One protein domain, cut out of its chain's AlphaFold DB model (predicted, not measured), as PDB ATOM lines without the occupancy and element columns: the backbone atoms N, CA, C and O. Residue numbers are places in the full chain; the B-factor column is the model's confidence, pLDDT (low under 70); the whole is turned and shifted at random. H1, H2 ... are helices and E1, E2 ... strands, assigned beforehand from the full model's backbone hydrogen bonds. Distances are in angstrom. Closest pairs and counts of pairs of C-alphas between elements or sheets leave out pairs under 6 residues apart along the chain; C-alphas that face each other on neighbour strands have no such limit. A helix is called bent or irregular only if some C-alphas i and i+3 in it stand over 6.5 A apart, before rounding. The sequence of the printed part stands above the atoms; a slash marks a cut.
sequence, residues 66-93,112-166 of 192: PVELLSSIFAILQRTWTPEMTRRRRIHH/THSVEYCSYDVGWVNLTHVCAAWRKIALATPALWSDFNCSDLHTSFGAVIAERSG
ATOM      1  N   PRO A  66      46.893 -49.764 -65.777       92.94
ATOM      2  CA  PRO A  66      45.576 -49.180 -65.993       92.94
ATOM      3  C   PRO A  66      44.869 -48.868 -64.671       92.94
ATOM      4  O   PRO A  66      45.039 -49.583 -63.675       92.94
ATOM      5  N   VAL A  67      44.070 -47.802 -64.664       92.88
ATOM      6  CA  VAL A  67      43.382 -47.321 -63.458       92.88
ATOM      7  C   VAL A  67      42.474 -48.393 -62.854       92.88
ATOM      8  O   VAL A  67      42.408 -48.517 -61.638       92.88
ATOM      9  N   GLU A  68      41.859 -49.233 -63.682       95.38
ATOM     10  CA  GLU A  68      40.960 -50.315 -63.279       95.38
ATOM     11  C   GLU A  68      41.686 -51.384 -62.452       95.38
ATOM     12  O   GLU A  68      41.156 -51.893 -61.459       95.38
ATOM     13  N   LEU A  69      42.928 -51.706 -62.831       95.56
ATOM     14  CA  LEU A  69      43.765 -52.639 -62.077       95.56
ATOM     15  C   LEU A  69      44.231 -52.020 -60.761       95.56
ATOM     16  O   LEU A  69      44.225 -52.704 -59.741       95.56
ATOM     17  N   LEU A  70      44.579 -50.730 -60.757       94.62
ATOM     18  CA  LEU A  70      44.914 -50.022 -59.520       94.62
ATOM     19  C   LEU A  70      43.726 -49.971 -58.558       94.62
ATOM     20  O   LEU A  70      43.892 -50.317 -57.392       94.62
ATOM     21  N   SER A  71      42.526 -49.638 -59.036       94.25
ATOM     22  CA  SER A  71      41.308 -49.650 -58.220       94.25
ATOM     23  C   SER A  71      40.998 -51.047 -57.672       94.25
ATOM     24  O   SER A  71      40.617 -51.173 -56.511       94.25
ATOM     25  N   SER A  72      41.226 -52.104 -58.460       94.81
ATOM     26  CA  SER A  72      41.057 -53.493 -58.004       94.81
ATOM     27  C   SER A  72      42.060 -53.867 -56.909       94.81
ATOM     28  O   SER A  72      41.685 -54.461 -55.900       94.81
ATOM     29  N   ILE A  73      43.329 -53.480 -57.072       95.56
ATOM     30  CA  ILE A  73      44.369 -53.664 -56.049       95.56
ATOM     31  C   ILE A  73      44.001 -52.896 -54.778       95.56
ATOM     32  O   ILE A  73      44.099 -53.448 -53.686       95.56
ATOM     33  N   PHE A  74      43.546 -51.648 -54.905       95.56
ATOM     34  CA  PHE A  74      43.148 -50.831 -53.759       95.56
ATOM     35  C   PHE A  74      41.966 -51.452 -53.015       95.56
ATOM     36  O   PHE A  74      41.996 -51.491 -51.792       95.56
ATOM     37  N   ALA A  75      40.981 -52.009 -53.726       93.62
ATOM     38  CA  ALA A  75      39.843 -52.693 -53.114       93.62
ATOM     39  C   ALA A  75      40.251 -53.976 -52.368       93.62
ATOM     40  O   ALA A  75      39.675 -54.310 -51.335       93.62
ATOM     41  N   ILE A  76      41.263 -54.700 -52.858       94.94
ATOM     42  CA  ILE A  76      41.833 -55.843 -52.130       94.94
ATOM     43  C   ILE A  76      42.551 -55.349 -50.870       94.94
ATOM     44  O   ILE A  76      42.298 -55.865 -49.784       94.94
ATOM     45  N   LEU A  77      43.397 -54.322 -51.001       94.62
ATOM     46  CA  LEU A  77      44.155 -53.762 -49.882       94.62
ATOM     47  C   LEU A  77      43.253 -53.160 -48.808       94.62
ATOM     48  O   LEU A  77      43.539 -53.338 -47.633       94.62
ATOM     49  N   GLN A  78      42.149 -52.516 -49.184       92.69
ATOM     50  CA  GLN A  78      41.141 -52.017 -48.251       92.69
ATOM     51  C   GLN A  78      40.636 -53.123 -47.314       92.69
ATOM     52  O   GLN A  78      40.485 -52.892 -46.119       92.69
ATOM     53  N   ARG A  79      40.426 -54.336 -47.844       90.44
ATOM     54  CA  ARG A  79      39.913 -55.489 -47.089       90.44
ATOM     55  C   ARG A  79      40.975 -56.195 -46.254       90.44
ATOM     56  O   ARG A  79      40.647 -56.785 -45.233       90.44
ATOM     57  N   THR A  80      42.229 -56.202 -46.709       92.88
ATOM     58  CA  THR A  80      43.319 -56.939 -46.044       92.88
ATOM     59  C   THR A  80      44.187 -56.071 -45.140       92.88
ATOM     60  O   THR A  80      44.930 -56.607 -44.327       92.88
ATOM     61  N   TRP A  81      44.150 -54.751 -45.318       93.00
ATOM     62  CA  TRP A  81      44.958 -53.772 -44.592       93.00
ATOM     63  C   TRP A  81      44.052 -52.679 -44.022       93.00
ATOM     64  O   TRP A  81      44.036 -51.529 -44.471       93.00
ATOM     65  N   THR A  82      43.237 -53.072 -43.050       88.62
ATOM     66  CA  THR A  82      42.331 -52.168 -42.345       88.62
ATOM     67  C   THR A  82      43.113 -51.204 -41.449       88.62
ATOM     68  O   THR A  82      44.202 -51.550 -40.988       88.62
ATOM     69  N   PRO A  83      42.596 -49.990 -41.195       88.38
ATOM     70  CA  PRO A  83      43.110 -49.153 -40.117       88.38
ATOM     71  C   PRO A  83      43.023 -49.899 -38.784       88.38
ATOM     72  O   PRO A  83      42.069 -50.642 -38.560       88.38
ATOM     73  N   GLU A  84      44.000 -49.695 -37.906       86.62
ATOM     74  CA  GLU A  84      44.049 -50.355 -36.602       86.62
ATOM     75  C   GLU A  84      44.422 -49.359 -35.505       86.62
ATOM     76  O   GLU A  84      45.430 -48.647 -35.587       86.62
ATOM     77  N   MET A  85      43.642 -49.349 -34.422       83.19
ATOM     78  CA  MET A  85      43.999 -48.631 -33.203       83.19
ATOM     79  C   MET A  85      44.702 -49.577 -32.230       83.19
ATOM     80  O   MET A  85      44.082 -50.431 -31.599       83.19
ATOM     81  N   THR A  86      46.007 -49.386 -32.033       81.75
ATOM     82  CA  THR A  86      46.753 -50.115 -31.001       81.75
ATOM     83  C   THR A  86      46.809 -49.296 -29.715       81.75
ATOM     84  O   THR A  86      47.430 -48.230 -29.664       81.75
ATOM     85  N   ARG A  87      46.222 -49.823 -28.636       77.94
ATOM     86  CA  ARG A  87      46.425 -49.293 -27.280       77.94
ATOM     87  C   ARG A  87      47.726 -49.849 -26.720       77.94
ATOM     88  O   ARG A  87      47.839 -51.052 -26.494       77.94
ATOM     89  N   ARG A  88      48.726 -48.991 -26.517       72.44
ATOM     90  CA  ARG A  88      49.981 -49.392 -25.875       72.44
ATOM     91  C   ARG A  88      50.063 -48.757 -24.498       72.44
ATOM     92  O   ARG A  88      50.180 -47.541 -24.363       72.44
ATOM     93  N   ARG A  89      50.091 -49.602 -23.471       64.19
ATOM     94  CA  ARG A  89      50.518 -49.194 -22.135       64.19
ATOM     95  C   ARG A  89      52.043 -49.121 -22.155       64.19
ATOM     96  O   ARG A  89      52.712 -50.147 -22.064       64.19
ATOM     97  N   ARG A  90      52.611 -47.928 -22.350       57.09
ATOM     98  CA  ARG A  90      54.042 -47.743 -22.086       57.09
ATOM     99  C   ARG A  90      54.213 -47.651 -20.577       57.09
ATOM    100  O   ARG A  90      53.705 -46.731 -19.949       57.09
ATOM    101  N   ILE A  91      54.938 -48.608 -20.011       59.12
ATOM    102  CA  ILE A  91      55.594 -48.403 -18.724       59.12
ATOM    103  C   ILE A  91      56.676 -47.357 -19.008       59.12
ATOM    104  O   ILE A  91      57.526 -47.581 -19.876       59.12
ATOM    105  N   HIS A  92      56.590 -46.186 -18.378       55.38
ATOM    106  CA  HIS A  92      57.632 -45.164 -18.446       55.38
ATOM    107  C   HIS A  92      58.902 -45.745 -17.816       55.38
ATOM    108  O   HIS A  92      59.110 -45.625 -16.617       55.38
ATOM    109  N   HIS A  93      59.734 -46.423 -18.607       53.38
ATOM    110  CA  HIS A  93      60.987 -46.970 -18.091       53.38
ATOM    111  C   HIS A  93      62.157 -45.990 -18.182       53.38
ATOM    112  O   HIS A  93      63.214 -46.291 -17.640       53.38
ATOM    113  N   THR A 112      52.565 -44.673 -10.334       56.12
ATOM    114  CA  THR A 112      51.235 -44.038 -10.457       56.12
ATOM    115  C   THR A 112      50.937 -43.357 -11.809       56.12
ATOM    116  O   THR A 112      49.788 -43.007 -12.079       56.12
ATOM    117  N   HIS A 113      51.893 -43.239 -12.742       60.41
ATOM    118  CA  HIS A 113      51.664 -42.554 -14.034       60.41
ATOM    119  C   HIS A 113      51.906 -43.422 -15.276       60.41
ATOM    120  O   HIS A 113      52.648 -43.055 -16.192       60.41
ATOM    121  N   SER A 114      51.219 -44.564 -15.376       59.09
ATOM    122  CA  SER A 114      51.077 -45.232 -16.673       59.09
ATOM    123  C   SER A 114      50.182 -44.388 -17.593       59.09
ATOM    124  O   SER A 114      48.957 -44.512 -17.561       59.09
ATOM    125  N   VAL A 115      50.775 -43.521 -18.415       62.78
ATOM    126  CA  VAL A 115      50.031 -42.817 -19.465       62.78
ATOM    127  C   VAL A 115      49.751 -43.809 -20.596       62.78
ATOM    128  O   VAL A 115      50.661 -44.331 -21.244       62.78
ATOM    129  N   GLU A 116      48.475 -44.120 -20.807       69.00
ATOM    130  CA  GLU A 116      48.039 -44.948 -21.927       69.00
ATOM    131  C   GLU A 116      48.067 -44.106 -23.210       69.00
ATOM    132  O   GLU A 116      47.355 -43.109 -23.325       69.00
ATOM    133  N   TYR A 117      48.891 -44.503 -24.183       70.94
ATOM    134  CA  TYR A 117      48.931 -43.862 -25.496       70.94
ATOM    135  C   TYR A 117      48.280 -44.778 -26.533       70.94
ATOM    136  O   TYR A 117      48.573 -45.973 -26.620       70.94
ATOM    137  N   CYS A 118      47.412 -44.199 -27.357       78.81
ATOM    138  CA  CYS A 118      46.856 -44.868 -28.529       78.81
ATOM    139  C   CYS A 118      47.706 -44.510 -29.753       78.81
ATOM    140  O   CYS A 118      47.918 -43.328 -30.017       78.81
ATOM    141  N   SER A 119      48.180 -45.506 -30.506       82.94
ATOM    142  CA  SER A 119      48.729 -45.283 -31.850       82.94
ATOM    143  C   SER A 119      47.754 -45.799 -32.899       82.94
ATOM    144  O   SER A 119      47.226 -46.899 -32.747       82.94
ATOM    145  N   TYR A 120      47.570 -45.035 -33.968       83.56
ATOM    146  CA  TYR A 120      46.691 -45.386 -35.079       83.56
ATOM    147  C   TYR A 120      47.539 -45.742 -36.300       83.56
ATOM    148  O   TYR A 120      48.375 -44.938 -36.716       83.56
ATOM    149  N   ASP A 121      47.321 -46.924 -36.870       87.38
ATOM    150  CA  ASP A 121      47.723 -47.231 -38.241       87.38
ATOM    151  C   ASP A 121      46.551 -46.881 -39.162       87.38
ATOM    152  O   ASP A 121      45.425 -47.324 -38.948       87.38
ATOM    153  N   VAL A 122      46.801 -46.056 -40.179       88.12
ATOM    154  CA  VAL A 122      45.778 -45.634 -41.148       88.12
ATOM    155  C   VAL A 122      45.526 -46.685 -42.240       88.12
ATOM    156  O   VAL A 122      44.671 -46.482 -43.102       88.12
ATOM    157  N   GLY A 123      46.247 -47.810 -42.218       91.75
ATOM    158  CA  GLY A 123      45.991 -48.961 -43.076       91.75
ATOM    159  C   GLY A 123      46.150 -48.632 -44.561       91.75
ATOM    160  O   GLY A 123      47.058 -47.904 -44.973       91.75
ATOM    161  N   TRP A 124      45.216 -49.119 -45.376       93.00
ATOM    162  CA  TRP A 124      45.178 -48.881 -46.819       93.00
ATOM    163  C   TRP A 124      45.161 -47.391 -47.206       93.00
ATOM    164  O   TRP A 124      45.580 -47.049 -48.313       93.00
ATOM    165  N   VAL A 125      44.756 -46.476 -46.314       91.69
ATOM    166  CA  VAL A 125      44.766 -45.024 -46.581       91.69
ATOM    167  C   VAL A 125      46.184 -44.521 -46.888       91.69
ATOM    168  O   VAL A 125      46.347 -43.553 -47.639       91.69
ATOM    169  N   ASN A 126      47.222 -45.230 -46.432       92.31
ATOM    170  CA  ASN A 126      48.616 -44.987 -46.812       92.31
ATOM    171  C   ASN A 126      48.844 -44.999 -48.337       92.31
ATOM    172  O   ASN A 126      49.736 -44.306 -48.832       92.31
ATOM    173  N   LEU A 127      48.011 -45.697 -49.120       91.75
ATOM    174  CA  LEU A 127      48.064 -45.680 -50.589       91.75
ATOM    175  C   LEU A 127      47.891 -44.268 -51.161       91.75
ATOM    176  O   LEU A 127      48.514 -43.918 -52.166       91.75
ATOM    177  N   THR A 128      47.115 -43.420 -50.481       91.94
ATOM    178  CA  THR A 128      46.926 -42.014 -50.864       91.94
ATOM    179  C   THR A 128      48.184 -41.164 -50.658       91.94
ATOM    180  O   THR A 128      48.252 -40.042 -51.161       91.94
ATOM    181  N   HIS A 129      49.203 -41.674 -49.963       89.19
ATOM    182  CA  HIS A 129      50.473 -40.987 -49.716       89.19
ATOM    183  C   HIS A 129      51.614 -41.455 -50.630       89.19
ATOM    184  O   HIS A 129      52.646 -40.791 -50.681       89.19
ATOM    185  N   VAL A 130      51.426 -42.525 -51.415       89.19
ATOM    186  CA  VAL A 130      52.464 -43.063 -52.316       89.19
ATOM    187  C   VAL A 130      52.800 -42.081 -53.442       89.19
ATOM    188  O   VAL A 130      53.961 -41.720 -53.648       89.19
ATOM    189  N   CYS A 131      51.790 -41.640 -54.196       88.44
ATOM    190  CA  CYS A 131      51.953 -40.642 -55.249       88.44
ATOM    191  C   CYS A 131      50.637 -39.907 -55.547       88.44
ATOM    192  O   CYS A 131      49.549 -40.360 -55.190       88.44
ATOM    193  N   ALA A 132      50.731 -38.773 -56.250       88.75
ATOM    194  CA  ALA A 132      49.560 -37.975 -56.616       88.75
ATOM    195  C   ALA A 132      48.570 -38.735 -57.520       88.75
ATOM    196  O   ALA A 132      47.365 -38.528 -57.405       88.75
ATOM    197  N   ALA A 133      49.051 -39.625 -58.395       90.00
ATOM    198  CA  ALA A 133      48.183 -40.428 -59.258       90.00
ATOM    199  C   ALA A 133      47.347 -41.426 -58.440       90.00
ATOM    200  O   ALA A 133      46.131 -41.474 -58.590       90.00
ATOM    201  N   TRP A 134      47.979 -42.151 -57.514       93.12
ATOM    202  CA  TRP A 134      47.301 -43.099 -56.627       93.12
ATOM    203  C   TRP A 134      46.276 -42.403 -55.742       93.12
ATOM    204  O   TRP A 134      45.149 -42.873 -55.621       93.12
ATOM    205  N   ARG A 135      46.629 -41.227 -55.209       93.88
ATOM    206  CA  ARG A 135      45.690 -40.378 -54.472       93.88
ATOM    207  C   ARG A 135      44.461 -40.030 -55.304       93.88
ATOM    208  O   ARG A 135      43.354 -40.205 -54.818       93.88
ATOM    209  N   LYS A 136      44.640 -39.562 -56.544       93.06
ATOM    210  CA  LYS A 136      43.513 -39.219 -57.431       93.06
ATOM    211  C   LYS A 136      42.590 -40.415 -57.660       93.06
ATOM    212  O   LYS A 136      41.383 -40.257 -57.555       93.06
ATOM    213  N   ILE A 137      43.150 -41.597 -57.913       94.12
ATOM    214  CA  ILE A 137      42.379 -42.830 -58.132       94.12
ATOM    215  C   ILE A 137      41.609 -43.225 -56.867       94.12
ATOM    216  O   ILE A 137      40.408 -43.476 -56.928       94.12
ATOM    217  N   ALA A 138      42.285 -43.232 -55.716       94.25
ATOM    218  CA  ALA A 138      41.673 -43.595 -54.443       94.25
ATOM    219  C   ALA A 138      40.543 -42.630 -54.048       94.25
ATOM    220  O   ALA A 138      39.492 -43.069 -53.598       94.25
ATOM    221  N   LEU A 139      40.730 -41.321 -54.249       92.38
ATOM    222  CA  LEU A 139      39.698 -40.311 -53.985       92.38
ATOM    223  C   LEU A 139      38.538 -40.371 -54.989       92.38
ATOM    224  O   LEU A 139      37.405 -40.101 -54.617       92.38
ATOM    225  N   ALA A 140      38.801 -40.751 -56.242       92.00
ATOM    226  CA  ALA A 140      37.774 -40.920 -57.271       92.00
ATOM    227  C   ALA A 140      37.007 -42.253 -57.168       92.00
ATOM    228  O   ALA A 140      36.122 -42.503 -57.985       92.00
ATOM    229  N   THR A 141      37.333 -43.109 -56.192       92.06
ATOM    230  CA  THR A 141      36.686 -44.412 -55.986       92.06
ATOM    231  C   THR A 141      35.961 -44.432 -54.629       92.06
ATOM    232  O   THR A 141      36.525 -44.923 -53.651       92.06
ATOM    233  N   PRO A 142      34.709 -43.931 -54.535       90.62
ATOM    234  CA  PRO A 142      33.975 -43.817 -53.266       90.62
ATOM    235  C   PRO A 142      33.794 -45.137 -52.511       90.62
ATOM    236  O   PRO A 142      33.819 -45.143 -51.287       90.62
ATOM    237  N   ALA A 143      33.705 -46.265 -53.227       89.12
ATOM    238  CA  ALA A 143      33.584 -47.599 -52.632       89.12
ATOM    239  C   ALA A 143      34.783 -47.992 -51.742       89.12
ATOM    240  O   ALA A 143      34.655 -48.841 -50.865       89.12
ATOM    241  N   LEU A 144      35.953 -47.367 -51.937       90.56
ATOM    242  CA  LEU A 144      37.085 -47.555 -51.026       90.56
ATOM    243  C   LEU A 144      36.835 -46.901 -49.664       90.56
ATOM    244  O   LEU A 144      37.445 -47.282 -48.678       90.56
ATOM    245  N   TRP A 145      35.944 -45.914 -49.591       90.06
ATOM    246  CA  TRP A 145      35.695 -45.139 -48.380       90.06
ATOM    247  C   TRP A 145      34.448 -45.584 -47.609       90.06
ATOM    248  O   TRP A 145      34.131 -44.991 -46.583       90.06
ATOM    249  N   SER A 146      33.740 -46.610 -48.087       85.31
ATOM    250  CA  SER A 146      32.453 -47.050 -47.536       85.31
ATOM    251  C   SER A 146      32.539 -48.207 -46.533       85.31
ATOM    252  O   SER A 146      31.539 -48.514 -45.895       85.31
ATOM    253  N   ASP A 147      33.692 -48.873 -46.415       81.56
ATOM    254  CA  ASP A 147      33.882 -50.057 -45.563       81.56
ATOM    255  C   ASP A 147      34.983 -49.790 -44.529       81.56
ATOM    256  O   ASP A 147      36.172 -49.981 -44.791       81.56
ATOM    257  N   PHE A 148      34.577 -49.249 -43.377       76.50
ATOM    258  CA  PHE A 148      35.456 -48.943 -42.253       76.50
ATOM    259  C   PHE A 148      34.760 -49.183 -40.919       76.50
ATOM    260  O   PHE A 148      33.621 -48.766 -40.700       76.50
ATOM    261  N   ASN A 149      35.504 -49.740 -39.971       77.06
ATOM    262  CA  ASN A 149      35.113 -49.706 -38.575       77.06
ATOM    263  C   ASN A 149      35.491 -48.344 -37.971       77.06
ATOM    264  O   ASN A 149      36.669 -48.005 -37.847       77.06
ATOM    265  N   CYS A 150      34.493 -47.547 -37.587       72.81
ATOM    266  CA  CYS A 150      34.727 -46.211 -37.034       72.81
ATOM    267  C   CYS A 150      35.526 -46.229 -35.719       72.81
ATOM    268  O   CYS A 150      36.093 -45.205 -35.353       72.81
ATOM    269  N   SER A 151      35.570 -47.360 -35.006       76.12
ATOM    270  CA  SER A 151      36.339 -47.494 -33.762       76.12
ATOM    271  C   SER A 151      37.848 -47.602 -33.974       76.12
ATOM    272  O   SER A 151      38.600 -47.299 -33.051       76.12
ATOM    273  N   ASP A 152      38.285 -47.989 -35.172       77.00
ATOM    274  CA  ASP A 152      39.705 -48.178 -35.488       77.00
ATOM    275  C   ASP A 152      40.357 -46.901 -36.048       77.00
ATOM    276  O   ASP A 152      41.561 -46.844 -36.297       77.00
ATOM    277  N   LEU A 153      39.563 -45.841 -36.212       76.44
ATOM    278  CA  LEU A 153      39.974 -44.563 -36.773       76.44
ATOM    279  C   LEU A 153      40.013 -43.478 -35.697       76.44
ATOM    280  O   LEU A 153      39.143 -43.393 -34.831       76.44
ATOM    281  N   HIS A 154      40.996 -42.584 -35.792       80.38
ATOM    282  CA  HIS A 154      41.009 -41.386 -34.958       80.38
ATOM    283  C   HIS A 154      39.811 -40.489 -35.314       80.38
ATOM    284  O   HIS A 154      39.487 -40.304 -36.489       80.38
ATOM    285  N   THR A 155      39.166 -39.895 -34.307       78.12
ATOM    286  CA  THR A 155      37.896 -39.153 -34.447       78.12
ATOM    287  C   THR A 155      37.947 -38.021 -35.477       78.12
ATOM    288  O   THR A 155      36.939 -37.721 -36.115       78.12
ATOM    289  N   SER A 156      39.124 -37.436 -35.714       80.56
ATOM    290  CA  SER A 156      39.331 -36.402 -36.737       80.56
ATOM    291  C   SER A 156      39.124 -36.886 -38.177       80.56
ATOM    292  O   SER A 156      38.889 -36.066 -39.060       80.56
ATOM    293  N   PHE A 157      39.219 -38.193 -38.448       79.75
ATOM    294  CA  PHE A 157      39.065 -38.741 -39.801       79.75
ATOM    295  C   PHE A 157      37.605 -38.967 -40.200       79.75
ATOM    296  O   PHE A 157      37.331 -39.118 -41.390       79.75
ATOM    297  N   GLY A 158      36.667 -38.947 -39.246       80.19
ATOM    298  CA  GLY A 158      35.258 -39.251 -39.510       80.19
ATOM    299  C   GLY A 158      34.638 -38.352 -40.581       80.19
ATOM    300  O   GLY A 158      34.023 -38.854 -41.519       80.19
ATOM    301  N   ALA A 159      34.863 -37.035 -40.495       81.31
ATOM    302  CA  ALA A 159      34.347 -36.077 -41.477       81.31
ATOM    303  C   ALA A 159      34.933 -36.312 -42.879       81.31
ATOM    304  O   ALA A 159      34.202 -36.332 -43.864       81.31
ATOM    305  N   VAL A 160      36.243 -36.563 -42.956       84.44
ATOM    306  CA  VAL A 160      36.958 -36.798 -44.217       84.44
ATOM    307  C   VAL A 160      36.476 -38.076 -44.905       84.44
ATOM    308  O   VAL A 160      36.352 -38.115 -46.125       84.44
ATOM    309  N   ILE A 161      36.214 -39.136 -44.138       83.75
ATOM    310  CA  ILE A 161      35.726 -40.406 -44.683       83.75
ATOM    311  C   ILE A 161      34.288 -40.256 -45.176       83.75
ATOM    312  O   ILE A 161      34.003 -40.665 -46.298       83.75
ATOM    313  N   ALA A 162      33.423 -39.610 -44.388       80.25
ATOM    314  CA  ALA A 162      32.035 -39.359 -44.769       80.25
ATOM    315  C   ALA A 162      31.920 -38.501 -46.041       80.25
ATOM    316  O   ALA A 162      31.090 -38.775 -46.904       80.25
ATOM    317  N   GLU A 163      32.777 -37.488 -46.190       84.88
ATOM    318  CA  GLU A 163      32.841 -36.677 -47.410       84.88
ATOM    319  C   GLU A 163      33.236 -37.527 -48.631       84.88
ATOM    320  O   GLU A 163      32.651 -37.404 -49.708       84.88
ATOM    321  N   ARG A 164      34.211 -38.428 -48.466       84.62
ATOM    322  CA  ARG A 164      34.788 -39.221 -49.564       84.62
ATOM    323  C   ARG A 164      33.970 -40.448 -49.953       84.62
ATOM    324  O   ARG A 164      34.052 -40.873 -51.104       84.62
ATOM    325  N   SER A 165      33.181 -41.011 -49.039       83.88
ATOM    326  CA  SER A 165      32.257 -42.110 -49.355       83.88
ATOM    327  C   SER A 165      31.101 -41.657 -50.253       83.88
ATOM    328  O   SER A 165      30.469 -42.483 -50.915       83.88
ATOM    329  N   GLY A 166      30.844 -40.345 -50.321       78.38
ATOM    330  CA  GLY A 166      29.755 -39.763 -51.099       78.38
ATOM    331  C   GLY A 166      28.374 -40.247 -50.638       78.38
ATOM    332  O   GLY A 166      28.226 -40.855 -49.580       78.38
TER     333      GLY A 166
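AT A GLANCE: This is residues 66 to 93 and 112 to 166 of the 192 residues of the protein "F-box domain-containing protein" of Peniophora sp. CONT (UniProt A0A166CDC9). Picture a body of helices at one end, where H1, H2 and H3 pack together, with a narrow antiparallel ribbon of two strands, E1 and E2, running out from it to the cut ends. H4 and H5 lie to one side of that body: H5 folds back beside the link from H4 and packs on H4 near its last residues. The printed part has 83 residues, with five named helices and two named strands in the order H1 E1 E2 H2 H3 H4 H5, of mixed class. It is loose, with a radius of gyration of the C-alphas of 15.4 A, and its outline is a rod of 55 by 23 by 21 A.

IN THESE COORDINATES: Find C-alpha 67 at (43.382, -47.321, -63.458); from there H1, residues 67 to 80, runs 19.9 A. After a tight link comes E1, residues 84 to 89, 15.9 A long. Beyond the cut, E2, residues 116 to 121, begins at C-alpha 116, (48.039, -44.948, -21.927), and runs 16.5 A. Then come H2, residues 123 to 130, 12.7 A; H3, residues 132 to 139, 10.5 A; and H4, residues 142 to 145, 5.3 A. H5, residues 155 to 165, runs 16.2 A to C-alpha 165 at (32.257, -42.110, -49.355); it is irregular, but only just, with C-alphas 156 and 159 6.9 A apart.

HOW THE PARTS SIT: Look first at residues 74 to 78 of H1, which alone touch H2; the closest C-alphas are those of Gln 78 and Trp 124, 5.3 A, at a shallow tilt of 34.6 degrees, only just short of steep, opposite ways. H1 touches H3 at a steep tilt of 65 degrees, the same way, closest at the C-alphas of Ser 71 and Ile 137, 6.9 A. E1 and E2 are antiparallel at 156 degrees; check N 86 and O 119, 2.9 A, and N 121 and O 84, 2.9 A, both within hydrogen-bond range. H2 and H3 form a helical hairpin, closest at the C-alphas of Thr 128 and Arg 135, 4.1 A. H1 and H4 only just touch, with 3 pairs of C-alphas within 8 A, the closest being those of Ala 75 and Leu 144, 6.2 A. H4 touches H5, closest at the C-alphas of Pro 142 and Ser 165, 4.6 A. H5 is apart from H1, H2, E1 and E2. Every O i to N i+4 pair is within hydrogen-bond range in H3, against 9 of 10 in H1, 5 of 7 in H5 and 0 of 4 in H2, where 5 of 5 O i to N i+3 pairs are within range; H4 is too short for an i+4 pair.

THE WHOLE: The C-alphas farthest apart are those of Pro 66 and Thr 112, 56.1 A. Residues 94 to 111 are not printed, and C-alphas 93 and 112 are 12.7 A apart across this cut. Of the links printed whole, none is long. Mean pLDDT of the printed part is 83.8; look for values under 70 at residues 89 to 93 and 112 to 116.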